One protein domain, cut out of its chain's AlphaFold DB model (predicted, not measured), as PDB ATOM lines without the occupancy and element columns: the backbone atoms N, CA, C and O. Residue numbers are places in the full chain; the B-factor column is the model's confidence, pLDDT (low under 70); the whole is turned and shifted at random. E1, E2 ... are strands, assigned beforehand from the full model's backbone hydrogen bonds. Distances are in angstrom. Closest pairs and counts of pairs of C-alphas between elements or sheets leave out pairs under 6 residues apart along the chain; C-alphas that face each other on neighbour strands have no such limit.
ATOM      1  N   LEU A  34      50.366 -54.629 -50.824       76.88
ATOM      2  CA  LEU A  34      48.912 -54.802 -50.908       76.88
ATOM      3  C   LEU A  34      48.280 -54.838 -49.505       76.88
ATOM      4  O   LEU A  34      48.845 -55.433 -48.580       76.88
ATOM      5  N   LEU A  35      47.111 -54.212 -49.364       77.62
ATOM      6  CA  LEU A  35      46.149 -54.420 -48.276       77.62
ATOM      7  C   LEU A  35      44.961 -55.183 -48.854       77.62
ATOM      8  O   LEU A  35      44.206 -54.644 -49.661       77.62
ATOM      9  N   GLY A  36      44.840 -56.466 -48.507       75.38
ATOM     10  CA  GLY A  36      44.026 -57.378 -49.310       75.38
ATOM     11  C   GLY A  36      44.587 -57.449 -50.733       75.38
ATOM     12  O   GLY A  36      45.728 -57.871 -50.918       75.38
ATOM     13  N   ASN A  37      43.812 -56.981 -51.714       72.06
ATOM     14  CA  ASN A  37      44.216 -56.920 -53.127       72.06
ATOM     15  C   ASN A  37      44.444 -55.489 -53.646       72.06
ATOM     16  O   ASN A  37      44.662 -55.310 -54.842       72.06
ATOM     17  N   ILE A  38      44.394 -54.478 -52.774       80.44
ATOM     18  CA  ILE A  38      44.487 -53.069 -53.168       80.44
ATOM     19  C   ILE A  38      45.877 -52.526 -52.823       80.44
ATOM     20  O   ILE A  38      46.359 -52.695 -51.697       80.44
ATOM     21  N   SER A  39      46.528 -51.874 -53.788       84.56
ATOM     22  CA  SER A  39      47.761 -51.118 -53.542       84.56
ATOM     23  C   SER A  39      47.488 -49.935 -52.621       84.56
ATOM     24  O   SER A  39      46.421 -49.326 -52.669       84.56
ATOM     25  N   PHE A  40      48.452 -49.590 -51.774       87.62
ATOM     26  CA  PHE A  40      48.272 -48.496 -50.829       87.62
ATOM     27  C   PHE A  40      49.557 -47.716 -50.581       87.62
ATOM     28  O   PHE A  40      50.671 -48.183 -50.829       87.62
ATOM     29  N   VAL A  41      49.361 -46.547 -49.983       89.44
ATOM     30  CA  VAL A  41      50.388 -45.688 -49.420       89.44
ATOM     31  C   VAL A  41      50.140 -45.532 -47.925       89.44
ATOM     32  O   VAL A  41      49.047 -45.158 -47.510       89.44
ATOM     33  N   GLU A  42      51.156 -45.757 -47.100       90.81
ATOM     34  CA  GLU A  42      51.085 -45.408 -45.680       90.81
ATOM     35  C   GLU A  42      51.317 -43.899 -45.500       90.81
ATOM     36  O   GLU A  42      52.397 -43.385 -45.792       90.81
ATOM     37  N   VAL A  43      50.290 -43.181 -45.041       91.19
ATOM     38  CA  VAL A  43      50.317 -41.717 -44.837       91.19
ATOM     39  C   VAL A  43      50.424 -41.331 -43.355       91.19
ATOM     40  O   VAL A  43      50.531 -40.157 -43.009       91.19
ATOM     41  N   GLY A  44      50.434 -42.323 -42.468       91.38
ATOM     42  CA  GLY A  44      50.638 -42.178 -41.034       91.38
ATOM     43  C   GLY A  44      50.655 -43.543 -40.352       91.38
ATOM     44  O   GLY A  44      50.398 -44.559 -40.989       91.38
ATOM     45  N   SER A  45      50.925 -43.572 -39.045       92.38
ATOM     46  CA  SER A  45      50.952 -44.829 -38.284       92.38
ATOM     47  C   SER A  45      49.618 -45.565 -38.409       92.38
ATOM     48  O   SER A  45      48.598 -45.049 -37.948       92.38
ATOM     49  N   ASN A  46      49.646 -46.780 -38.968       92.25
ATOM     50  CA  ASN A  46      48.454 -47.608 -39.192       92.25
ATOM     51  C   ASN A  46      47.378 -46.915 -40.044       92.25
ATOM     52  O   ASN A  46      46.189 -47.178 -39.871       92.25
ATOM     53  N   LEU A  47      47.784 -45.989 -40.914       94.94
ATOM     54  CA  LEU A  47      46.895 -45.162 -41.715       94.94
ATOM     55  C   LEU A  47      47.298 -45.269 -43.185       94.94
ATOM     56  O   LEU A  47      48.360 -44.796 -43.597       94.94
ATOM     57  N   TYR A  48      46.429 -45.892 -43.972       92.75
ATOM     58  CA  TYR A  48      46.735 -46.336 -45.322       92.75
ATOM     59  C   TYR A  48      45.767 -45.721 -46.321       92.75
ATOM     60  O   TYR A  48      44.565 -45.967 -46.258       92.75
ATOM     61  N   ARG A  49      46.290 -44.938 -47.259       91.88
ATOM     62  CA  ARG A  49      45.539 -44.411 -48.395       91.88
ATOM     63  C   ARG A  49      45.560 -45.432 -49.518       91.88
ATOM     64  O   ARG A  49      46.634 -45.865 -49.929       91.88
ATOM     65  N   LEU A  50      44.391 -45.809 -50.005       88.12
ATOM     66  CA  LEU A  50      44.254 -46.771 -51.090       88.12
ATOM     67  C   LEU A  50      44.572 -46.094 -52.427       88.12
ATOM     68  O   LEU A  50      44.287 -44.912 -52.619       88.12
ATOM     69  N   GLU A  51      45.182 -46.833 -53.345       77.81
ATOM     70  CA  GLU A  51      45.369 -46.396 -54.727       77.81
ATOM     71  C   GLU A  51      44.169 -46.804 -55.592       77.81
ATOM     72  O   GLU A  51      43.536 -47.828 -55.340       77.81
ATOM     73  N   GLY A  52      43.862 -46.015 -56.628       63.06
ATOM     74  CA  GLY A  52      42.718 -46.273 -57.515       63.06
ATOM     75  C   GLY A  52      41.376 -45.748 -56.994       63.06
ATOM     76  O   GLY A  52      40.344 -46.363 -57.235       63.06
ATOM     77  N   THR A  53      41.379 -44.633 -56.262       65.00
ATOM     78  CA  THR A  53      40.172 -44.016 -55.686       65.00
ATOM     79  C   THR A  53      39.379 -43.213 -56.729       65.00
ATOM     80  O   THR A  53      39.863 -43.006 -57.844       65.00
ATOM     81  N   ALA A  54      38.164 -42.780 -56.365       59.62
ATOM     82  CA  ALA A  54      37.162 -42.127 -57.220       59.62
ATOM     83  C   ALA A  54      37.737 -41.339 -58.418       59.62
ATOM     84  O   ALA A  54      38.326 -40.264 -58.265       59.62
ATOM     85  N   THR A  55      37.524 -41.855 -59.633       57.78
ATOM     86  CA  THR A  55      38.118 -41.326 -60.875       57.78
ATOM     87  C   THR A  55      37.564 -39.968 -61.313       57.78
ATOM     88  O   THR A  55      38.133 -39.330 -62.194       57.78
ATOM     89  N   ASN A  56      36.465 -39.511 -60.712       60.09
ATOM     90  CA  ASN A  56      35.746 -38.281 -61.059       60.09
ATOM     91  C   ASN A  56      35.800 -37.209 -59.954       60.09
ATOM     92  O   ASN A  56      34.916 -36.365 -59.855       60.09
ATOM     93  N   GLY A  57      36.838 -37.228 -59.113       59.47
ATOM     94  CA  GLY A  57      37.004 -36.215 -58.066       59.47
ATOM     95  C   GLY A  57      36.164 -36.465 -56.814       59.47
ATOM     96  O   GLY A  57      35.982 -35.547 -56.021       59.47
ATOM     97  N   GLY A  58      35.710 -37.704 -56.606       67.75
ATOM     98  CA  GLY A  58      34.904 -38.089 -55.448       67.75
ATOM     99  C   GLY A  58      33.400 -38.058 -55.707       67.75
ATOM    100  O   GLY A  58      32.647 -38.411 -54.815       67.75
ATOM    101  N   ASP A  59      32.952 -37.679 -56.899       74.12
ATOM    102  CA  ASP A  59      31.535 -37.591 -57.269       74.12
ATOM    103  C   ASP A  59      31.002 -38.932 -57.799       74.12
ATOM    104  O   ASP A  59      30.574 -39.019 -58.942       74.12
ATOM    105  N   THR A  60      31.142 -40.019 -57.041       74.94
ATOM    106  CA  THR A  60      30.897 -41.390 -57.526       74.94
ATOM    107  C   THR A  60      30.178 -42.237 -56.493       74.94
ATOM    108  O   THR A  60      30.308 -41.977 -55.293       74.94
ATOM    109  N   ALA A  61      29.553 -43.309 -56.974       79.56
ATOM    110  CA  ALA A  61      29.111 -44.425 -56.162       79.56
ATOM    111  C   ALA A  61      30.038 -45.647 -56.315       79.56
ATOM    112  O   ALA A  61      30.428 -45.987 -57.436       79.56
ATOM    113  N   HIS A  62      30.431 -46.288 -55.208       80.50
ATOM    114  CA  HIS A  62      31.133 -47.584 -55.223       80.50
ATOM    115  C   HIS A  62      30.875 -48.395 -53.951       80.50
ATOM    116  O   HIS A  62      30.633 -47.834 -52.881       80.50
ATOM    117  N   SER A  63      31.115 -49.706 -54.051       83.19
ATOM    118  CA  SER A  63      31.074 -50.623 -52.913       83.19
ATOM    119  C   SER A  63      32.442 -51.205 -52.521       83.19
ATOM    120  O   SER A  63      33.349 -51.374 -53.348       83.19
ATOM    121  N   TYR A  64      32.573 -51.543 -51.233       84.81
ATOM    122  CA  TYR A  64      33.702 -52.263 -50.640       84.81
ATOM    123  C   TYR A  64      33.267 -53.491 -49.873       84.81
ATOM    124  O   TYR A  64      32.441 -53.398 -48.969       84.81
ATOM    125  N   ASN A  65      33.952 -54.602 -50.135       87.50
ATOM    126  CA  ASN A  65      33.844 -55.812 -49.330       87.50
ATOM    127  C   ASN A  65      34.964 -55.829 -48.288       87.50
ATOM    128  O   ASN A  65      36.152 -55.830 -48.639       87.50
ATOM    129  N   LEU A  66      34.583 -55.881 -47.016       90.94
ATOM    130  CA  LEU A  66      35.487 -55.792 -45.877       90.94
ATOM    131  C   LEU A  66      35.365 -57.040 -45.010       90.94
ATOM    132  O   LEU A  66      34.270 -57.395 -44.595       90.94
ATOM    133  N   ASP A  67      36.502 -57.658 -44.698       91.94
ATOM    134  CA  ASP A  67      36.620 -58.693 -43.668       91.94
ATOM    135  C   ASP A  67      37.818 -58.354 -42.781       91.94
ATOM    136  O   ASP A  67      38.943 -58.182 -43.270       91.94
ATOM    137  N   PHE A  68      37.597 -58.207 -41.480       92.81
ATOM    138  CA  PHE A  68      38.655 -57.819 -40.557       92.81
ATOM    139  C   PHE A  68      38.455 -58.353 -39.144       92.81
ATOM    140  O   PHE A  68      37.346 -58.574 -38.657       92.81
ATOM    141  N   LYS A  69      39.580 -58.514 -38.448       92.94
ATOM    142  CA  LYS A  69      39.611 -58.808 -37.018       92.94
ATOM    143  C   LYS A  69      39.391 -57.529 -36.230       92.94
ATOM    144  O   LYS A  69      39.966 -56.488 -36.548       92.94
ATOM    145  N   LEU A  70      38.614 -57.639 -35.163       93.19
ATOM    146  CA  LEU A  70      38.360 -56.536 -34.250       93.19
ATOM    147  C   LEU A  70      38.387 -57.062 -32.816       93.19
ATOM    148  O   LEU A  70      37.391 -57.618 -32.355       93.19
ATOM    149  N   GLY A  71      39.530 -56.937 -32.139       88.06
ATOM    150  CA  GLY A  71      39.640 -57.229 -30.708       88.06
ATOM    151  C   GLY A  71      38.961 -56.173 -29.827       88.06
ATOM    152  O   GLY A  71      38.546 -55.120 -30.305       88.06
ATOM    153  N   ASP A  72      38.890 -56.434 -28.519       81.56
ATOM    154  CA  ASP A  72      38.172 -55.587 -27.546       81.56
ATOM    155  C   ASP A  72      38.700 -54.141 -27.454       81.56
ATOM    156  O   ASP A  72      37.956 -53.224 -27.112       81.56
ATOM    157  N   SER A  73      39.988 -53.928 -27.742       81.31
ATOM    158  CA  SER A  73      40.638 -52.608 -27.739       81.31
ATOM    159  C   SER A  73      41.051 -52.124 -29.126       81.31
ATOM    160  O   SER A  73      41.686 -51.074 -29.238       81.31
ATOM    161  N   ASP A  74      40.755 -52.905 -30.162       86.94
ATOM    162  CA  ASP A  74      41.133 -52.560 -31.521       86.94
ATOM    163  C   ASP A  74      40.108 -51.600 -32.115       86.94
ATOM    164  O   ASP A  74      38.915 -51.630 -31.807       86.94
ATOM    165  N   GLU A  75      40.590 -50.752 -33.010       86.44
ATOM    166  CA  GLU A  75      39.745 -49.893 -33.818       86.44
ATOM    167  C   GLU A  75      40.060 -50.164 -35.280       86.44
ATOM    168  O   GLU A  75      41.227 -50.248 -35.675       86.44
ATOM    169  N   PHE A  76      39.004 -50.277 -36.074       95.44
ATOM    170  CA  PHE A  76      39.093 -50.329 -37.520       95.44
ATOM    171  C   PHE A  76      38.258 -49.186 -38.075       95.44
ATOM    172  O   PHE A  76      37.068 -49.106 -37.771       95.44
ATOM    173  N   SER A  77      38.855 -48.318 -38.885       96.19
ATOM    174  CA  SER A  77      38.109 -47.278 -39.590       96.19
ATOM    175  C   SER A  77      38.285 -47.392 -41.093       96.19
ATOM    176  O   SER A  77      39.402 -47.557 -41.586       96.19
ATOM    177  N   VAL A  78      37.185 -47.215 -41.814       93.25
ATOM    178  CA  VAL A  78      37.182 -46.925 -43.248       93.25
ATOM    179  C   VAL A  78      37.013 -45.422 -43.413       93.25
ATOM    180  O   VAL A  78      36.187 -44.806 -42.740       93.25
ATOM    181  N   LEU A  79      37.824 -44.831 -44.279       91.94
ATOM    182  CA  LEU A  79      37.904 -43.396 -44.513       91.94
ATOM    183  C   LEU A  79      37.554 -43.141 -45.975       91.94
ATOM    184  O   LEU A  79      38.259 -43.605 -46.867       91.94
ATOM    185  N   LEU A  80      36.457 -42.437 -46.226       86.94
ATOM    186  CA  LEU A  80      35.881 -42.269 -47.557       86.94
ATOM    187  C   LEU A  80      35.766 -40.782 -47.888       86.94
ATOM    188  O   LEU A  80      35.539 -39.946 -47.016       86.94
ATOM    189  N   PHE A  81      35.953 -40.453 -49.164       82.00
ATOM    190  CA  PHE A  81      35.930 -39.090 -49.711       82.00
ATOM    191  C   PHE A  81      36.750 -38.073 -48.911       82.00
ATOM    192  O   PHE A  81      36.343 -36.941 -48.643       82.00
ATOM    193  N   THR A  82      37.934 -38.506 -48.504       85.62
ATOM    194  CA  THR A  82      38.881 -37.705 -47.745       85.62
ATOM    195  C   THR A  82      39.813 -36.913 -48.656       85.62
ATOM    196  O   THR A  82      39.918 -37.144 -49.867       85.62
ATOM    197  N   ARG A  83      40.524 -35.962 -48.052       86.88
ATOM    198  CA  ARG A  83      41.698 -35.319 -48.644       86.88
ATOM    199  C   ARG A  83      42.849 -36.316 -48.769       86.88
ATOM    200  O   ARG A  83      42.806 -37.427 -48.254       86.88
ATOM    201  N   GLU A  84      43.915 -35.891 -49.432       86.38
ATOM    202  CA  GLU A  84      45.081 -36.734 -49.701       86.38
ATOM    203  C   GLU A  84      45.743 -37.325 -48.433       86.38
ATOM    204  O   GLU A  84      46.329 -38.408 -48.479       86.38
ATOM    205  N   ASP A  85      45.630 -36.634 -47.300       89.19
ATOM    206  CA  ASP A  85      46.131 -37.040 -45.982       89.19
ATOM    207  C   ASP A  85      45.116 -37.853 -45.157       89.19
ATOM    208  O   ASP A  85      45.322 -38.088 -43.966       89.19
ATOM    209  N   LEU A  86      44.018 -38.274 -45.785       91.19
ATOM    210  CA  LEU A  86      42.884 -38.970 -45.185       91.19
ATOM    211  C   LEU A  86      42.074 -38.160 -44.157       91.19
ATOM    212  O   LEU A  86      41.366 -38.728 -43.324       91.19
ATOM    213  N   SER A  87      42.123 -36.827 -44.229       88.94
ATOM    214  CA  SER A  87      41.312 -35.941 -43.387       88.94
ATOM    215  C   SER A  87      40.019 -35.456 -44.065       88.94
ATOM    216  O   SER A  87      39.906 -35.407 -45.293       88.94
ATOM    217  N   GLY A  88      39.037 -35.042 -43.254       82.81
ATOM    218  CA  GLY A  88      37.878 -34.246 -43.691       82.81
ATOM    219  C   GLY A  88      36.825 -34.962 -44.542       82.81
ATOM    220  O   GLY A  88      35.956 -34.285 -45.085       82.81
ATOM    221  N   GLY A  89      36.912 -36.284 -44.676       83.94
ATOM    222  CA  GLY A  89      35.880 -37.107 -45.301       83.94
ATOM    223  C   GLY A  89      34.998 -37.808 -44.273       83.94
ATOM    224  O   GLY A  89      34.997 -37.468 -43.088       83.94
ATOM    225  N   LEU A  90      34.261 -38.802 -44.752       86.38
ATOM    226  CA  LEU A  90      33.479 -39.709 -43.933       86.38
ATOM    227  C   LEU A  90      34.399 -40.719 -43.235       86.38
ATOM    228  O   LEU A  90      35.247 -41.341 -43.876       86.38
ATOM    229  N   GLU A  91      34.170 -40.943 -41.944       91.31
ATOM    230  CA  GLU A  91      34.748 -42.058 -41.198       91.31
ATOM    231  C   GLU A  91      33.654 -43.053 -40.793       91.31
ATOM    232  O   GLU A  91      32.687 -42.679 -40.128       91.31
ATOM    233  N   VAL A  92      33.842 -44.329 -41.141       92.81
ATOM    234  CA  VAL A  92      33.079 -45.453 -40.582       92.81
ATOM    235  C   VAL A  92      33.987 -46.213 -39.630       92.81
ATOM    236  O   VAL A  92      34.883 -46.939 -40.059       92.81
ATOM    237  N   LYS A  93      33.775 -46.019 -38.331       95.44
ATOM    238  CA  LYS A  93      34.589 -46.597 -37.264       95.44
ATOM    239  C   LYS A  93      33.881 -47.770 -36.604       95.44
ATOM    240  O   LYS A  93      32.813 -47.605 -36.014       95.44
ATOM    241  N   PHE A  94      34.531 -48.924 -36.619       96.12
ATOM    242  CA  PHE A  94      34.073 -50.150 -35.985       96.12
ATOM    243  C   PHE A  94      34.745 -50.338 -34.628       96.12
ATOM    244  O   PHE A  94      35.965 -50.217 -34.493       96.12
ATOM    245  N   THR A  95      33.938 -50.646 -33.615       95.81
ATOM    246  CA  THR A  95      34.402 -50.964 -32.256       95.81
ATOM    247  C   THR A  95      33.597 -52.122 -31.690       95.81
ATOM    248  O   THR A  95      32.367 -52.111 -31.793       95.81
ATOM    249  N   ARG A  96      34.264 -53.086 -31.054       94.62
ATOM    250  CA  ARG A  96      33.589 -54.161 -30.326       94.62
ATOM    251  C   ARG A  96      33.038 -53.610 -29.011       94.62
ATOM    252  O   ARG A  96      33.764 -52.952 -28.270       94.62
ATOM    253  N   VAL A  97      31.744 -53.803 -28.756       93.69
ATOM    254  CA  VAL A  97      31.094 -53.314 -27.523       93.69
ATOM    255  C   VAL A  97      30.895 -54.429 -26.500       93.69
ATOM    256  O   VAL A  97      30.953 -54.169 -25.301       93.69
ATOM    257  N   ASP A  98      30.726 -55.664 -26.968       92.75
ATOM    258  CA  ASP A  98      30.767 -56.891 -26.178       92.75
ATOM    259  C   ASP A  98      31.192 -58.074 -27.069       92.75
ATOM    260  O   ASP A  98      31.517 -57.889 -28.241       92.75
ATOM    261  N   ALA A  99      31.204 -59.292 -26.520       91.12
ATOM    262  CA  ALA A  99      31.682 -60.487 -27.216       91.12
ATOM    263  C   ALA A  99      31.015 -60.725 -28.584       91.12
ATOM    264  O   ALA A  99      31.680 -61.212 -29.496       91.12
ATOM    265  N   ASN A 100      29.738 -60.364 -28.731       92.50
ATOM    266  CA  ASN A 100      28.942 -60.664 -29.919       92.50
ATOM    267  C   ASN A 100      28.440 -59.418 -30.640       92.50
ATOM    268  O   ASN A 100      27.763 -59.568 -31.648       92.50
ATOM    269  N   THR A 101      28.736 -58.217 -30.152       93.25
ATOM    270  CA  THR A 101      28.173 -56.986 -30.705       93.25
ATOM    271  C   THR A 101      29.272 -56.039 -31.157       93.25
ATOM    272  O   THR A 101      30.197 -55.697 -30.408       93.25
ATOM    273  N   VAL A 102      29.123 -55.550 -32.383       94.94
ATOM    274  CA  VAL A 102      29.977 -54.528 -32.981       94.94
ATOM    275  C   VAL A 102      29.153 -53.280 -33.235       94.94
ATOM    276  O   VAL A 102      28.013 -53.335 -33.684       94.94
ATOM    277  N   LYS A 103      29.753 -52.133 -32.935       94.38
ATOM    278  CA  LYS A 103      29.211 -50.819 -33.252       94.38
ATOM    279  C   LYS A 103      29.941 -50.257 -34.460       94.38
ATOM    280  O   LYS A 103      31.157 -50.078 -34.382       94.38
ATOM    281  N   ALA A 104      29.202 -49.919 -35.511       93.62
ATOM    282  CA  ALA A 104      29.670 -49.059 -36.592       93.62
ATOM    283  C   ALA A 104      29.205 -47.629 -36.313       93.62
ATOM    284  O   ALA A 104      28.007 -47.365 -36.225       93.62
ATOM    285  N   LYS A 105      30.154 -46.710 -36.138       92.50
ATOM    286  CA  LYS A 105      29.895 -45.282 -35.972       92.50
ATOM    287  C   LYS A 105      30.288 -44.545 -37.246       92.50
ATOM    288  O   LYS A 105      31.442 -44.613 -37.654       92.50
ATOM    289  N   PHE A 106      29.350 -43.800 -37.802       88.31
ATOM    290  CA  PHE A 106      29.512 -42.983 -38.995       88.31
ATOM    291  C   PHE A 106      29.735 -41.537 -38.569       88.31
ATOM    292  O   PHE A 106      28.999 -41.031 -37.719       88.31
ATOM    293  N   SER A 107      30.734 -40.863 -39.138       87.75
ATOM    294  CA  SER A 107      31.007 -39.455 -38.849       87.75
ATOM    295  C   SER A 107      31.376 -38.663 -40.096       87.75
ATOM    296  O   SER A 107      32.290 -39.042 -40.824       87.75
ATOM    297  N   LEU A 108      30.695 -37.537 -40.309       83.38
ATOM    298  CA  LEU A 108      30.995 -36.562 -41.360       83.38
ATOM    299  C   LEU A 108      30.696 -35.156 -40.838       83.38
ATOM    300  O   LEU A 108      29.646 -34.913 -40.248       83.38
ATOM    301  N   ASN A 109      31.617 -34.213 -41.054       79.38
ATOM    302  CA  ASN A 109      31.433 -32.792 -40.725       79.38
ATOM    303  C   ASN A 109      30.981 -32.510 -39.271       79.38
ATOM    304  O   ASN A 109      30.311 -31.514 -39.001       79.38
ATOM    305  N   GLY A 110      31.366 -33.368 -38.318       80.56
ATOM    306  CA  GLY A 110      30.998 -33.249 -36.900       80.56
ATOM    307  C   GLY A 110      29.620 -33.817 -36.540       80.56
ATOM    308  O   GLY A 110      29.267 -33.820 -35.360       80.56
ATOM    309  N   THR A 111      28.869 -34.327 -37.516       82.62
ATOM    310  CA  THR A 111      27.670 -35.140 -37.291       82.62
ATOM    311  C   THR A 111      28.081 -36.595 -37.090       82.62
ATOM    312  O   THR A 111      29.007 -37.082 -37.741       82.62
ATOM    313  N   GLU A 112      27.402 -37.285 -36.176       86.75
ATOM    314  CA  GLU A 112      27.618 -38.704 -35.908       86.75
ATOM    315  C   GLU A 112      26.291 -39.467 -35.841       86.75
ATOM    316  O   GLU A 112      25.301 -38.979 -35.276       86.75
ATOM    317  N   ASP A 113      26.315 -40.693 -36.353       87.19
ATOM    318  CA  ASP A 113      25.272 -41.698 -36.163       87.19
ATOM    319  C   ASP A 113      25.902 -43.084 -35.980       87.19
ATOM    320  O   ASP A 113      27.106 -43.256 -36.197       87.19
ATOM    321  N   PHE A 114      25.136 -44.069 -35.524       89.50
ATOM    322  CA  PHE A 114      25.669 -45.413 -35.323       89.50
ATOM    323  C   PHE A 114      24.614 -46.505 -35.432       89.50
ATOM    324  O   PHE A 114      23.439 -46.296 -35.143       89.50
ATOM    325  N   VAL A 115      25.091 -47.711 -35.728       89.50
ATOM    326  CA  VAL A 115      24.331 -48.948 -35.562       89.50
ATOM    327  C   VAL A 115      25.139 -49.965 -34.767       89.50
ATOM    328  O   VAL A 115      26.370 -49.995 -34.838       89.50
ATOM    329  N   ASN A 116      24.435 -50.794 -34.001       92.50
ATOM    330  CA  ASN A 116      24.992 -51.991 -33.389       92.50
ATOM    331  C   ASN A 116      24.458 -53.211 -34.137       92.50
ATOM    332  O   ASN A 116      23.259 -53.281 -34.397       92.50
ATOM    333  N   PHE A 117      25.325 -54.168 -34.432       91.06
ATOM    334  CA  PHE A 117      24.957 -55.417 -35.090       91.06
ATOM    335  C   PHE A 117      25.729 -56.591 -34.491       91.06
ATOM    336  O   PHE A 117      26.772 -56.411 -33.851       91.06
ATOM    337  N   GLU A 118      25.191 -57.794 -34.670       91.31
ATOM    338  CA  GLU A 118      25.801 -59.011 -34.149       91.31
ATOM    339  C   GLU A 118      26.986 -59.454 -35.022       91.31
ATOM    340  O   GLU A 118      26.892 -59.543 -36.240       91.31
ATOM    341  N   SER A 119      28.123 -59.731 -34.390       90.62
ATOM    342  CA  SER A 119      29.318 -60.320 -34.992       90.62
ATOM    343  C   SER A 119      30.192 -60.893 -33.873       90.62
ATOM    344  O   SER A 119      30.736 -60.155 -33.049       90.62
ATOM    345  N   SER A 120      30.323 -62.219 -33.813       82.69
ATOM    346  CA  SER A 120      31.054 -62.934 -32.750       82.69
ATOM    347  C   SER A 120      32.516 -63.249 -33.089       82.69
ATOM    348  O   SER A 120      33.304 -63.546 -32.192       82.69
ATOM    349  N   GLU A 121      32.897 -63.168 -34.364       85.25
ATOM    350  CA  GLU A 121      34.255 -63.437 -34.843       85.25
ATOM    351  C   GLU A 121      34.806 -62.218 -35.598       85.25
ATOM    352  O   GLU A 121      34.896 -61.118 -35.042       85.25
ATOM    353  N   ASN A 122      35.185 -62.403 -36.861       91.69
ATOM    354  CA  ASN A 122      35.545 -61.312 -37.746       91.69
ATOM    355  C   ASN A 122      34.309 -60.475 -38.083       91.69
ATOM    356  O   ASN A 122      33.170 -60.951 -38.065       91.69
ATOM    357  N   VAL A 123      34.561 -59.217 -38.415       93.56
ATOM    358  CA  VAL A 123      33.546 -58.317 -38.943       93.56
ATOM    359  C   VAL A 123      33.600 -58.400 -40.457       93.56
ATOM    360  O   VAL A 123      34.619 -58.058 -41.057       93.56
ATOM    361  N   SER A 124      32.500 -58.853 -41.046       92.75
ATOM    362  CA  SER A 124      32.347 -59.041 -42.483       92.75
ATOM    363  C   SER A 124      31.187 -58.180 -42.971       92.75
ATOM    364  O   SER A 124      30.026 -58.497 -42.719       92.75
ATOM    365  N   VAL A 125      31.496 -57.070 -43.638       92.56
ATOM    366  CA  VAL A 125      30.491 -56.101 -44.098       92.56
ATOM    367  C   VAL A 125      30.745 -55.677 -45.534       92.56
ATOM    368  O   VAL A 125      31.879 -55.698 -46.019       92.56
ATOM    369  N   VAL A 126      29.677 -55.249 -46.197       90.12
ATOM    370  CA  VAL A 126      29.765 -54.480 -47.438       90.12
ATOM    371  C   VAL A 126      29.357 -53.051 -47.134       90.12
ATOM    372  O   VAL A 126      28.341 -52.839 -46.480       90.12
ATOM    373  N   ILE A 127      30.162 -52.085 -47.570       88.25
ATOM    374  CA  ILE A 127      29.830 -50.660 -47.498       88.25
ATOM    375  C   ILE A 127      29.678 -50.168 -48.926       88.25
ATOM    376  O   ILE A 127      30.645 -50.214 -49.683       88.25
ATOM    377  N   ASP A 128      28.491 -49.699 -49.272       85.62
ATOM    378  CA  ASP A 128      28.209 -48.992 -50.516       85.62
ATOM    379  C   ASP A 128      27.994 -47.531 -50.184       85.62
ATOM    380  O   ASP A 128      27.368 -47.185 -49.176       85.62
ATOM    381  N   ILE A 129      28.597 -46.673 -50.986       82.25
ATOM    382  CA  ILE A 129      28.575 -45.251 -50.727       82.25
ATOM    383  C   ILE A 129      28.299 -44.495 -52.005       82.25
ATOM    384  O   ILE A 129      28.932 -44.763 -53.022       82.25
ATOM    385  N   HIS A 130      27.408 -43.520 -51.895       82.56
ATOM    386  CA  HIS A 130      26.940 -42.664 -52.972       82.56
ATOM    387  C   HIS A 130      27.291 -41.231 -52.602       82.56
ATOM    388  O   HIS A 130      26.826 -40.696 -51.598       82.56
ATOM    389  N   ASN A 131      28.192 -40.614 -53.363       78.38
ATOM    390  CA  ASN A 131      28.545 -39.195 -53.215       78.38
ATOM    391  C   ASN A 131      28.306 -38.418 -54.519       78.38
ATOM    392  O   ASN A 131      28.625 -37.234 -54.602       78.38
ATOM    393  N   ASP A 132      27.743 -39.081 -55.526       75.88
ATOM    394  CA  ASP A 132      27.232 -38.534 -56.782       75.88
ATOM    395  C   ASP A 132      25.826 -37.936 -56.656       75.88
ATOM    396  O   ASP A 132      25.456 -37.047 -57.428       75.88
ATOM    397  N   GLU A 133      25.088 -38.285 -55.612       75.88
ATOM    398  CA  GLU A 133      23.734 -37.789 -55.369       75.88
ATOM    399  C   GLU A 133      23.669 -36.464 -54.603       75.88
ATOM    400  O   GLU A 133      24.662 -35.982 -54.066       75.88
ATOM    401  N   ASN A 134      22.497 -35.817 -54.561       68.00
ATOM    402  CA  ASN A 134      22.354 -34.501 -53.925       68.00
ATOM    403  C   ASN A 134      22.764 -34.511 -52.439       68.00
ATOM    404  O   ASN A 134      23.403 -33.563 -51.975       68.00
ATOM    405  N   ASP A 135      22.447 -35.600 -51.741       70.12
ATOM    406  CA  ASP A 135      22.898 -35.888 -50.386       70.12
ATOM    407  C   ASP A 135      23.739 -37.165 -50.416       70.12
ATOM    408  O   ASP A 135      23.309 -38.188 -50.938       70.12
ATOM    409  N   ALA A 136      24.961 -37.098 -49.887       73.31
ATOM    410  CA  ALA A 136      25.807 -38.277 -49.830       73.31
ATOM    411  C   ALA A 136      25.251 -39.264 -48.808       73.31
ATOM    412  O   ALA A 136      24.959 -38.881 -47.669       73.31
ATOM    413  N   HIS A 137      25.160 -40.527 -49.197       77.75
ATOM    414  CA  HIS A 137      24.586 -41.556 -48.357       77.75
ATOM    415  C   HIS A 137      25.406 -42.850 -48.400       77.75
ATOM    416  O   HIS A 137      26.239 -43.078 -49.277       77.75
ATOM    417  N   ILE A 138      25.231 -43.665 -47.366       83.12
ATOM    418  CA  ILE A 138      25.944 -44.909 -47.127       83.12
ATOM    419  C   ILE A 138      24.908 -45.957 -46.809       83.12
ATOM    420  O   ILE A 138      24.029 -45.745 -45.965       83.12
ATOM    421  N   ILE A 139      25.108 -47.119 -47.398       85.81
ATOM    422  CA  ILE A 139      24.375 -48.310 -47.049       85.81
ATOM    423  C   ILE A 139      25.387 -49.382 -46.656       85.81
ATOM    424  O   ILE A 139      26.453 -49.530 -47.255       85.81
ATOM    425  N   MET A 140      25.100 -50.079 -45.564       88.94
ATOM    426  CA  MET A 140      25.964 -51.112 -45.011       88.94
ATOM    427  C   MET A 140      25.176 -52.406 -44.869       88.94
ATOM    428  O   MET A 140      24.118 -52.412 -44.243       88.94
ATOM    429  N   TRP A 141      25.716 -53.512 -45.373       88.25
ATOM    430  CA  TRP A 141      25.145 -54.856 -45.232       88.25
ATOM    431  C   TRP A 141      26.091 -55.775 -44.483       88.25
ATOM    432  O   TRP A 141      27.307 -55.569 -44.458       88.25
ATOM    433  N   ASP A 142      25.518 -56.846 -43.946       83.75
ATOM    434  CA  ASP A 142      26.273 -58.060 -43.681       83.75
ATOM    435  C   ASP A 142      26.799 -58.612 -45.017       83.75
ATOM    436  O   ASP A 142      26.084 -58.634 -46.023       83.75
ATOM    437  N   GLN A 143      28.051 -59.065 -45.051       78.06
ATOM    438  CA  GLN A 143      28.651 -59.599 -46.276       78.06
ATOM    439  C   GLN A 143      27.936 -60.848 -46.821       78.06
ATOM    440  O   GLN A 143      28.074 -61.179 -47.999       78.06
ATOM    441  N   THR A 144      27.180 -61.559 -45.988       76.69
ATOM    442  CA  THR A 144      26.399 -62.735 -46.388       76.69
ATOM    443  C   THR A 144      25.058 -62.385 -47.041       76.69
ATOM    444  O   THR A 144      24.425 -63.266 -47.630       76.69
ATOM    445  N   GLY A 145      24.665 -61.106 -47.024       68.75
ATOM    446  CA  GLY A 145      23.390 -60.629 -47.544       68.75
ATOM    447  C   GLY A 145      22.206 -60.932 -46.610       68.75
ATOM    448  O   GLY A 145      22.400 -61.348 -45.468       68.75
ATOM    449  N   PRO A 146      20.962 -60.750 -47.082       67.62
ATOM    450  CA  PRO A 146      20.582 -60.428 -48.457       67.62
ATOM    451  C   PRO A 146      21.006 -59.016 -48.884       67.62
ATOM    452  O   PRO A 146      20.917 -58.068 -48.116       67.62
ATOM    453  N   PHE A 147      21.438 -58.879 -50.135       72.00
ATOM    454  CA  PHE A 147      21.598 -57.575 -50.774       72.00
ATOM    455  C   PHE A 147      20.242 -57.185 -51.383       72.00
ATOM    456  O   PHE A 147      19.678 -57.969 -52.151       72.00
ATOM    457  N   GLY A 148      19.681 -56.056 -50.939       63.94
ATOM    458  CA  GLY A 148      18.296 -55.635 -51.199       63.94
ATOM    459  C   GLY A 148      18.121 -54.565 -52.283       63.94
ATOM    460  O   GLY A 148      18.758 -54.632 -53.323       63.94
ATOM    461  N   ASP A 149      17.212 -53.625 -52.041       68.44
ATOM    462  CA  ASP A 149      17.030 -52.363 -52.779       68.44
ATOM    463  C   ASP A 149      17.615 -51.209 -51.932       68.44
ATOM    464  O   ASP A 149      17.905 -51.411 -50.751       68.44
ATOM    465  N   GLU A 150      17.764 -50.000 -52.470       63.50
ATOM    466  CA  GLU A 150      18.185 -48.815 -51.705       63.50
ATOM    467  C   GLU A 150      17.214 -48.489 -50.557       63.50
ATOM    468  O   GLU A 150      17.633 -47.940 -49.548       63.50
ATOM    469  N   GLU A 151      15.955 -48.938 -50.598       64.56
ATOM    470  CA  GLU A 151      14.998 -48.850 -49.478       64.56
ATOM    471  C   GLU A 151      15.188 -49.960 -48.406       64.56
ATOM    472  O   GLU A 151      14.303 -50.235 -47.594       64.56
ATOM    473  N   CYS A 152      16.368 -50.591 -48.349       69.12
ATOM    474  CA  CYS A 152      16.681 -51.807 -47.577       69.12
ATOM    475  C   CYS A 152      16.331 -51.820 -46.080       69.12
ATOM    476  O   CYS A 152      16.306 -52.901 -45.487       69.12
ATOM    477  N   MET A 153      16.109 -50.665 -45.446       63.88
ATOM    478  CA  MET A 153      15.739 -50.599 -44.028       63.88
ATOM    479  C   MET A 153      14.302 -51.057 -43.788       63.88
ATOM    480  O   MET A 153      14.045 -51.689 -42.765       63.88
ATOM    481  N   ASP A 154      13.387 -50.781 -44.720       60.81
ATOM    482  CA  ASP A 154      11.983 -51.191 -44.593       60.81
ATOM    483  C   ASP A 154      11.827 -52.708 -44.799       60.81
ATOM    484  O   ASP A 154      10.965 -53.339 -44.183       60.81
ATOM    485  N   ASP A 155      12.730 -53.304 -45.584       58.75
ATOM    486  CA  ASP A 155      12.811 -54.746 -45.834       58.75
ATOM    487  C   ASP A 155      13.786 -55.488 -44.886       58.75
ATOM    488  O   ASP A 155      14.011 -56.687 -45.052       58.75
ATOM    489  N   GLU A 156      14.377 -54.795 -43.899       63.31
ATOM    490  CA  GLU A 156      15.370 -55.320 -42.935       63.31
ATOM    491  C   GLU A 156      16.587 -56.019 -43.584       63.31
ATOM    492  O   GLU A 156      17.209 -56.909 -42.998       63.31
ATOM    493  N   THR A 157      16.945 -55.642 -44.812       72.12
ATOM    494  CA  THR A 157      18.009 -56.324 -45.568       72.12
ATOM    495  C   THR A 157      19.392 -55.718 -45.348       72.12
ATOM    496  O   THR A 157      20.392 -56.404 -45.547       72.12
ATOM    497  N   CYS A 158      19.481 -54.464 -44.894       81.38
ATOM    498  CA  CYS A 158      20.746 -53.805 -44.572       81.38
ATOM    499  C   CYS A 158      20.924 -53.578 -43.069       81.38
ATOM    500  O   CYS A 158      19.969 -53.432 -42.311       81.38
ATOM    501  N   LEU A 159      22.184 -53.520 -42.640       84.25
ATOM    502  CA  LEU A 159      22.560 -53.159 -41.276       84.25
ATOM    503  C   LEU A 159      22.350 -51.667 -41.021       84.25
ATOM    504  O   LEU A 159      22.070 -51.268 -39.895       84.25
ATOM    505  N   PHE A 160      22.547 -50.830 -42.038       84.19
ATOM    506  CA  PHE A 160      22.407 -49.385 -41.918       84.19
ATOM    507  C   PHE A 160      22.165 -48.747 -43.277       84.19
ATOM    508  O   PHE A 160      22.757 -49.178 -44.262       84.19
ATOM    509  N   ASN A 161      21.366 -47.686 -43.306       82.62
ATOM    510  CA  ASN A 161      21.151 -46.863 -44.487       82.62
ATOM    511  C   ASN A 161      20.928 -45.408 -44.070       82.62
ATOM    512  O   ASN A 161      19.975 -45.110 -43.345       82.62
ATOM    513  N   THR A 162      21.797 -44.504 -44.518       77.56
ATOM    514  CA  THR A 162      21.665 -43.074 -44.213       77.56
ATOM    515  C   THR A 162      20.679 -42.329 -45.107       77.56
ATOM    516  O   THR A 162      20.288 -41.228 -44.733       77.56
ATOM    517  N   ASP A 163      20.275 -42.884 -46.248       74.50
ATOM    518  CA  ASP A 163      19.288 -42.257 -47.139       74.50
ATOM    519  C   ASP A 163      17.860 -42.297 -46.554       74.50
ATOM    520  O   ASP A 163      16.972 -41.526 -46.910       74.50
ATOM    521  N   HIS A 164      17.630 -43.139 -45.545       71.00
ATOM    522  CA  HIS A 164      16.327 -43.224 -44.899       71.00
ATOM    523  C   HIS A 164      15.985 -41.968 -44.065       71.00
ATOM    524  O   HIS A 164      16.786 -41.487 -43.257       71.00
ATOM    525  N   PHE A 165      14.726 -41.511 -44.160       53.47
ATOM    526  CA  PHE A 165      14.168 -40.296 -43.529       53.47
ATOM    527  C   PHE A 165      14.294 -40.208 -41.991       53.47
ATOM    528  O   PHE A 165      13.986 -39.170 -41.400       53.47
ATOM    529  N   GLY A 166      14.711 -41.288 -41.328       58.16
ATOM    530  CA  GLY A 166      14.934 -41.350 -39.883       58.16
ATOM    531  C   GLY A 166      16.364 -41.038 -39.433       58.16
ATOM    532  O   GLY A 166      16.583 -40.859 -38.232       58.16
ATOM    533  N   THR A 167      17.337 -40.978 -40.348       64.75
ATOM    534  CA  THR A 167      18.731 -40.736 -39.964       64.75
ATOM    535  C   THR A 167      19.043 -39.249 -39.881       64.75
ATOM    536  O   THR A 167      18.388 -38.393 -40.481       64.75
ATOM    537  N   LYS A 168      20.092 -38.915 -39.128       67.38
ATOM    538  CA  LYS A 168      20.555 -37.529 -39.015       67.38
ATOM    539  C   LYS A 168      21.258 -37.027 -40.277       67.38
ATOM    540  O   LYS A 168      21.824 -35.953 -40.203       67.38
ATOM    541  N   TRP A 169      21.287 -37.774 -41.382       63.34
ATOM    542  CA  TRP A 169      22.189 -37.513 -42.510       63.34
ATOM    543  C   TRP A 169      21.566 -36.764 -43.692       63.34
ATOM    544  O   TRP A 169      22.316 -36.077 -44.385       63.34
ATOM    545  N   GLY A 170      20.237 -36.799 -43.868       54.75
ATOM    546  CA  GLY A 170      19.500 -36.303 -45.053       54.75
ATOM    547  C   GLY A 170      19.506 -34.786 -45.329       54.75
ATOM    548  O   GLY A 170      18.490 -34.229 -45.731       54.75
ATOM    549  N   SER A 171      20.600 -34.080 -45.030       51.50
ATOM    550  CA  SER A 171      20.851 -32.684 -45.433       51.50
ATOM    551  C   SER A 171      22.313 -32.227 -45.250       51.50
ATOM    552  O   SER A 171      22.595 -31.025 -45.256       51.50
ATOM    553  N   HIS A 172      23.259 -33.146 -45.008       61.69
ATOM    554  CA  HIS A 172      24.619 -32.789 -44.576       61.69
ATOM    555  C   HIS A 172      25.648 -32.646 -45.711       61.69
ATOM    556  O   HIS A 172      26.805 -32.307 -45.438       61.69
ATOM    557  N   GLY A 173      25.199 -32.785 -46.964       61.03
ATOM    558  CA  GLY A 173      25.971 -32.514 -48.175       61.03
ATOM    559  C   GLY A 173      27.064 -33.542 -48.482       61.03
ATOM    560  O   GLY A 173      27.300 -34.485 -47.731       61.03
ATOM    561  N   LYS A 174      27.744 -33.335 -49.615       69.31
ATOM    562  CA  LYS A 174      28.811 -34.212 -50.117       69.31
ATOM    563  C   LYS A 174      30.093 -34.113 -49.291       69.31
ATOM    564  O   LYS A 174      30.486 -33.029 -48.845       69.31
ATOM    565  N   ALA A 175      30.791 -35.234 -49.142       71.62
ATOM    566  CA  ALA A 175      32.142 -35.240 -48.598       71.62
ATOM    567  C   ALA A 175      33.132 -34.609 -49.599       71.62
ATOM    568  O   ALA A 175      32.941 -34.652 -50.814       71.62
ATOM    569  N   ALA A 176      34.175 -33.952 -49.082       69.44
ATOM    570  CA  ALA A 176      34.915 -32.928 -49.829       69.44
ATOM    571  C   ALA A 176      36.114 -33.434 -50.654       69.44
ATOM    572  O   ALA A 176      36.834 -32.613 -51.229       69.44
ATOM    573  N   GLY A 177      36.400 -34.736 -50.663       76.62
ATOM    574  CA  GLY A 177      37.606 -35.284 -51.279       76.62
ATOM    575  C   GLY A 177      37.373 -36.534 -52.119       76.62
ATOM    576  O   GLY A 177      36.275 -37.072 -52.186       76.62
ATOM    577  N   SER A 178      38.437 -37.001 -52.767       82.25
ATOM    578  CA  SER A 178      38.414 -38.115 -53.724       82.25
ATOM    579  C   SER A 178      39.246 -39.319 -53.282       82.25
ATOM    580  O   SER A 178      39.333 -40.300 -54.017       82.25
ATOM    581  N   PHE A 179      39.895 -39.241 -52.115       85.56
ATOM    582  CA  PHE A 179      40.796 -40.275 -51.612       85.56
ATOM    583  C   PHE A 179      40.141 -41.102 -50.533       85.56
ATOM    584  O   PHE A 179      39.457 -40.563 -49.662       85.56
ATOM    585  N   TRP A 180      40.403 -42.400 -50.561       87.75
ATOM    586  CA  TRP A 180      39.862 -43.370 -49.625       87.75
ATOM    587  C   TRP A 180      40.996 -44.096 -48.911       87.75
ATOM    588  O   TRP A 180      42.131 -44.149 -49.395       87.75
ATOM    589  N   GLY A 181      40.706 -44.630 -47.734       91.81
ATOM    590  CA  GLY A 181      41.718 -45.182 -46.856       91.81
ATOM    591  C   GLY A 181      41.165 -46.090 -45.775       91.81
ATOM    592  O   GLY A 181      39.961 -46.184 -45.551       91.81
ATOM    593  N   VAL A 182      42.086 -46.742 -45.079       94.19
ATOM    594  CA  VAL A 182      41.809 -47.573 -43.911       94.19
ATOM    595  C   VAL A 182      42.751 -47.165 -42.791       94.19
ATOM    596  O   VAL A 182      43.946 -46.952 -43.010       94.19
ATOM    597  N   LYS A 183      42.217 -47.091 -41.575       95.62
ATOM    598  CA  LYS A 183      42.998 -46.953 -40.352       95.62
ATOM    599  C   LYS A 183      42.837 -48.214 -39.515       95.62
ATOM    600  O   LYS A 183      41.761 -48.458 -38.976       95.62
ATOM    601  N   SER A 184      43.888 -49.024 -39.439       93.69
ATOM    602  CA  SER A 184      43.887 -50.289 -38.699       93.69
ATOM    603  C   SER A 184      45.305 -50.839 -38.540       93.69
ATOM    604  O   SER A 184      46.219 -50.479 -39.281       93.69
ATOM    605  N   ILE A 185      45.494 -51.761 -37.601       90.81
ATOM    606  CA  ILE A 185      46.677 -52.628 -37.591       90.81
ATOM    607  C   ILE A 185      46.628 -53.504 -38.851       90.81
ATOM    608  O   ILE A 185      45.601 -54.116 -39.145       90.81
ATOM    609  N   LYS A 186      47.726 -53.568 -39.615       87.12
ATOM    610  CA  LYS A 186      47.750 -54.226 -40.934       87.12
ATOM    611  C   LYS A 186      47.300 -55.686 -40.870       87.12
ATOM    612  O   LYS A 186      46.548 -56.139 -41.725       87.12
ATOM    613  N   GLU A 187      47.717 -56.404 -39.834       87.62
ATOM    614  CA  GLU A 187      47.430 -57.823 -39.610       87.62
ATOM    615  C   GLU A 187      45.953 -58.114 -39.296       87.62
ATOM    616  O   GLU A 187      45.525 -59.270 -39.367       87.62
ATOM    617  N   ASN A 188      45.174 -57.084 -38.955       89.94
ATOM    618  CA  ASN A 188      43.742 -57.214 -38.708       89.94
ATOM    619  C   ASN A 188      42.925 -57.186 -40.005       89.94
ATOM    620  O   ASN A 188      41.794 -57.662 -40.002       89.94
ATOM    621  N   ILE A 189      43.471 -56.671 -41.111       89.75
ATOM    622  CA  ILE A 189      42.789 -56.628 -42.411       89.75
ATOM    623  C   ILE A 189      42.905 -58.011 -43.069       89.75
ATOM    624  O   ILE A 189      43.981 -58.394 -43.526       89.75
ATOM    625  N   ILE A 190      41.803 -58.764 -43.119       88.25
ATOM    626  CA  ILE A 190      41.751 -60.089 -43.761       88.25
ATOM    627  C   ILE A 190      41.416 -59.929 -45.242       88.25
ATOM    628  O   ILE A 190      42.097 -60.492 -46.103       88.25
ATOM    629  N   LYS A 191      40.388 -59.130 -45.541       87.00
ATOM    630  CA  LYS A 191      39.944 -58.808 -46.893       87.00
ATOM    631  C   LYS A 191      39.613 -57.324 -47.000       87.00
ATOM    632  O   LYS A 191      38.921 -56.758 -46.159       87.00
ATOM    633  N   LEU A 192      40.096 -56.734 -48.083       87.88
ATOM    634  CA  LEU A 192      39.737 -55.407 -48.549       87.88
ATOM    635  C   LEU A 192      39.685 -55.481 -50.077       87.88
ATOM    636  O   LEU A 192      40.706 -55.725 -50.726       87.88
ATOM    637  N   GLU A 193      38.486 -55.358 -50.632       84.69
ATOM    638  CA  GLU A 193      38.217 -55.465 -52.066       84.69
ATOM    639  C   GLU A 193      37.298 -54.324 -52.510       84.69
ATOM    640  O   GLU A 193      36.274 -54.079 -51.876       84.69
ATOM    641  N   GLY A 194      37.683 -53.655 -53.596       77.69
ATOM    642  CA  GLY A 194      36.996 -52.520 -54.212       77.69
ATOM    643  C   GLY A 194      38.002 -51.546 -54.858       77.69
ATOM    644  O   GLY A 194      39.203 -51.833 -54.842       77.69
ATOM    645  N   PRO A 195      37.565 -50.395 -55.401       75.31
ATOM    646  CA  PRO A 195      36.163 -50.024 -55.599       75.31
ATOM    647  C   PRO A 195      35.473 -50.989 -56.567       75.31
ATOM    648  O   PRO A 195      35.997 -51.246 -57.651       75.31
ATOM    649  N   ASN A 196      34.320 -51.532 -56.182       76.44
ATOM    650  CA  ASN A 196      33.467 -52.310 -57.080       76.44
ATOM    651  C   ASN A 196      32.318 -51.435 -57.605       76.44
ATOM    652  O   ASN A 196      32.088 -50.331 -57.101       76.44
ATOM    653  N   GLU A 197      31.583 -51.938 -58.599       75.50
ATOM    654  CA  GLU A 197      30.248 -51.406 -58.900       75.50
ATOM    655  C   GLU A 197      29.373 -51.463 -57.634       75.50
ATOM    656  O   GLU A 197      29.616 -52.272 -56.727       75.50
TER     657      GLU A 197
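Overview. This is residues 34 to 197 of the 202 residues of an uncharacterized protein of Bacteriovorax sp. MedPE-SWde (UniProt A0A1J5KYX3). Two strongly twisted sheets stand face to face as a sandwich, the seven strands E1, E2, E10, E4, E5, E6, E7 on one side and the four strands E9, E8, E3, E11 on the other. A long loop, residues 143 to 178, lies beyond E9, where residues 160 to 161 pair with residues 139 to 140 of E9, and then returns to E10 in the larger sheet. The printed part has 164 residues with no named helix and eleven named strands, E1 to E11 in order along the chain; the class is all strand, with 78 residues in named elements, under half. Both sheets are antiparallel throughout. The whole is compact, with a radius of gyration of the C-alphas of 14.6 A, and spans 39 by 38 by 29 A.

Arrangement. The larger sheet begins at edge strand E1, residues 38 to 44, in a hairpin with E2, residues 47 to 50; N 41 and O 49 are 2.8 A apart, within hydrogen-bond range. E10, residues 179 to 183, is antiparallel to E2, with N 48 and O 182 at 2.9 A, and to E4, residues 76 to 82, with N 79 and O 181 at 2.8 A. E4, E5 at residues 90 to 98, E6 at 101 to 108 and E7 at 111 to 118 form a meander, each strand the antiparallel neighbour of the one before; N 93 and O 105 of E5 and E6 are 2.8 A apart. In the smaller sheet, E3, residues 61 to 68, has as neighbours E8, residues 123 to 130, with N 64 and O 127 at 2.8 A, and E11, residues 189 to 196, with N 65 and O 193 at 2.9 A. E8 and E9, residues 137 to 142, form a hairpin. The sheets' facing parts are 9.5 A centre to centre, and their strands stand at 20 degrees. The closest C-alphas of E1 and E11, those of Ile 38 and Glu 193, are 6.8 A apart.

Along the chain. E1 begins at C-alpha 38, (44.487, -53.069, -53.168). E5 measures 24.9 A from first to last C-alpha, E7 24.1 A, E6 23.2 A, E3 22.7 A and E8 22.0 A. E11 ends at C-alpha 196, (33.467, -52.310, -57.080).

Size, cuts and confidence. The two C-alphas farthest apart, those of Asn 56 and Ala 99, are 40.7 A apart. The printed part has no cut. The link from E9 to E10, 36 residues, is long. The mean pLDDT of the printed part is 81.8, and 30 residues are under 70, among them residues 52 to 58, 148 to 156 and 165 to 174.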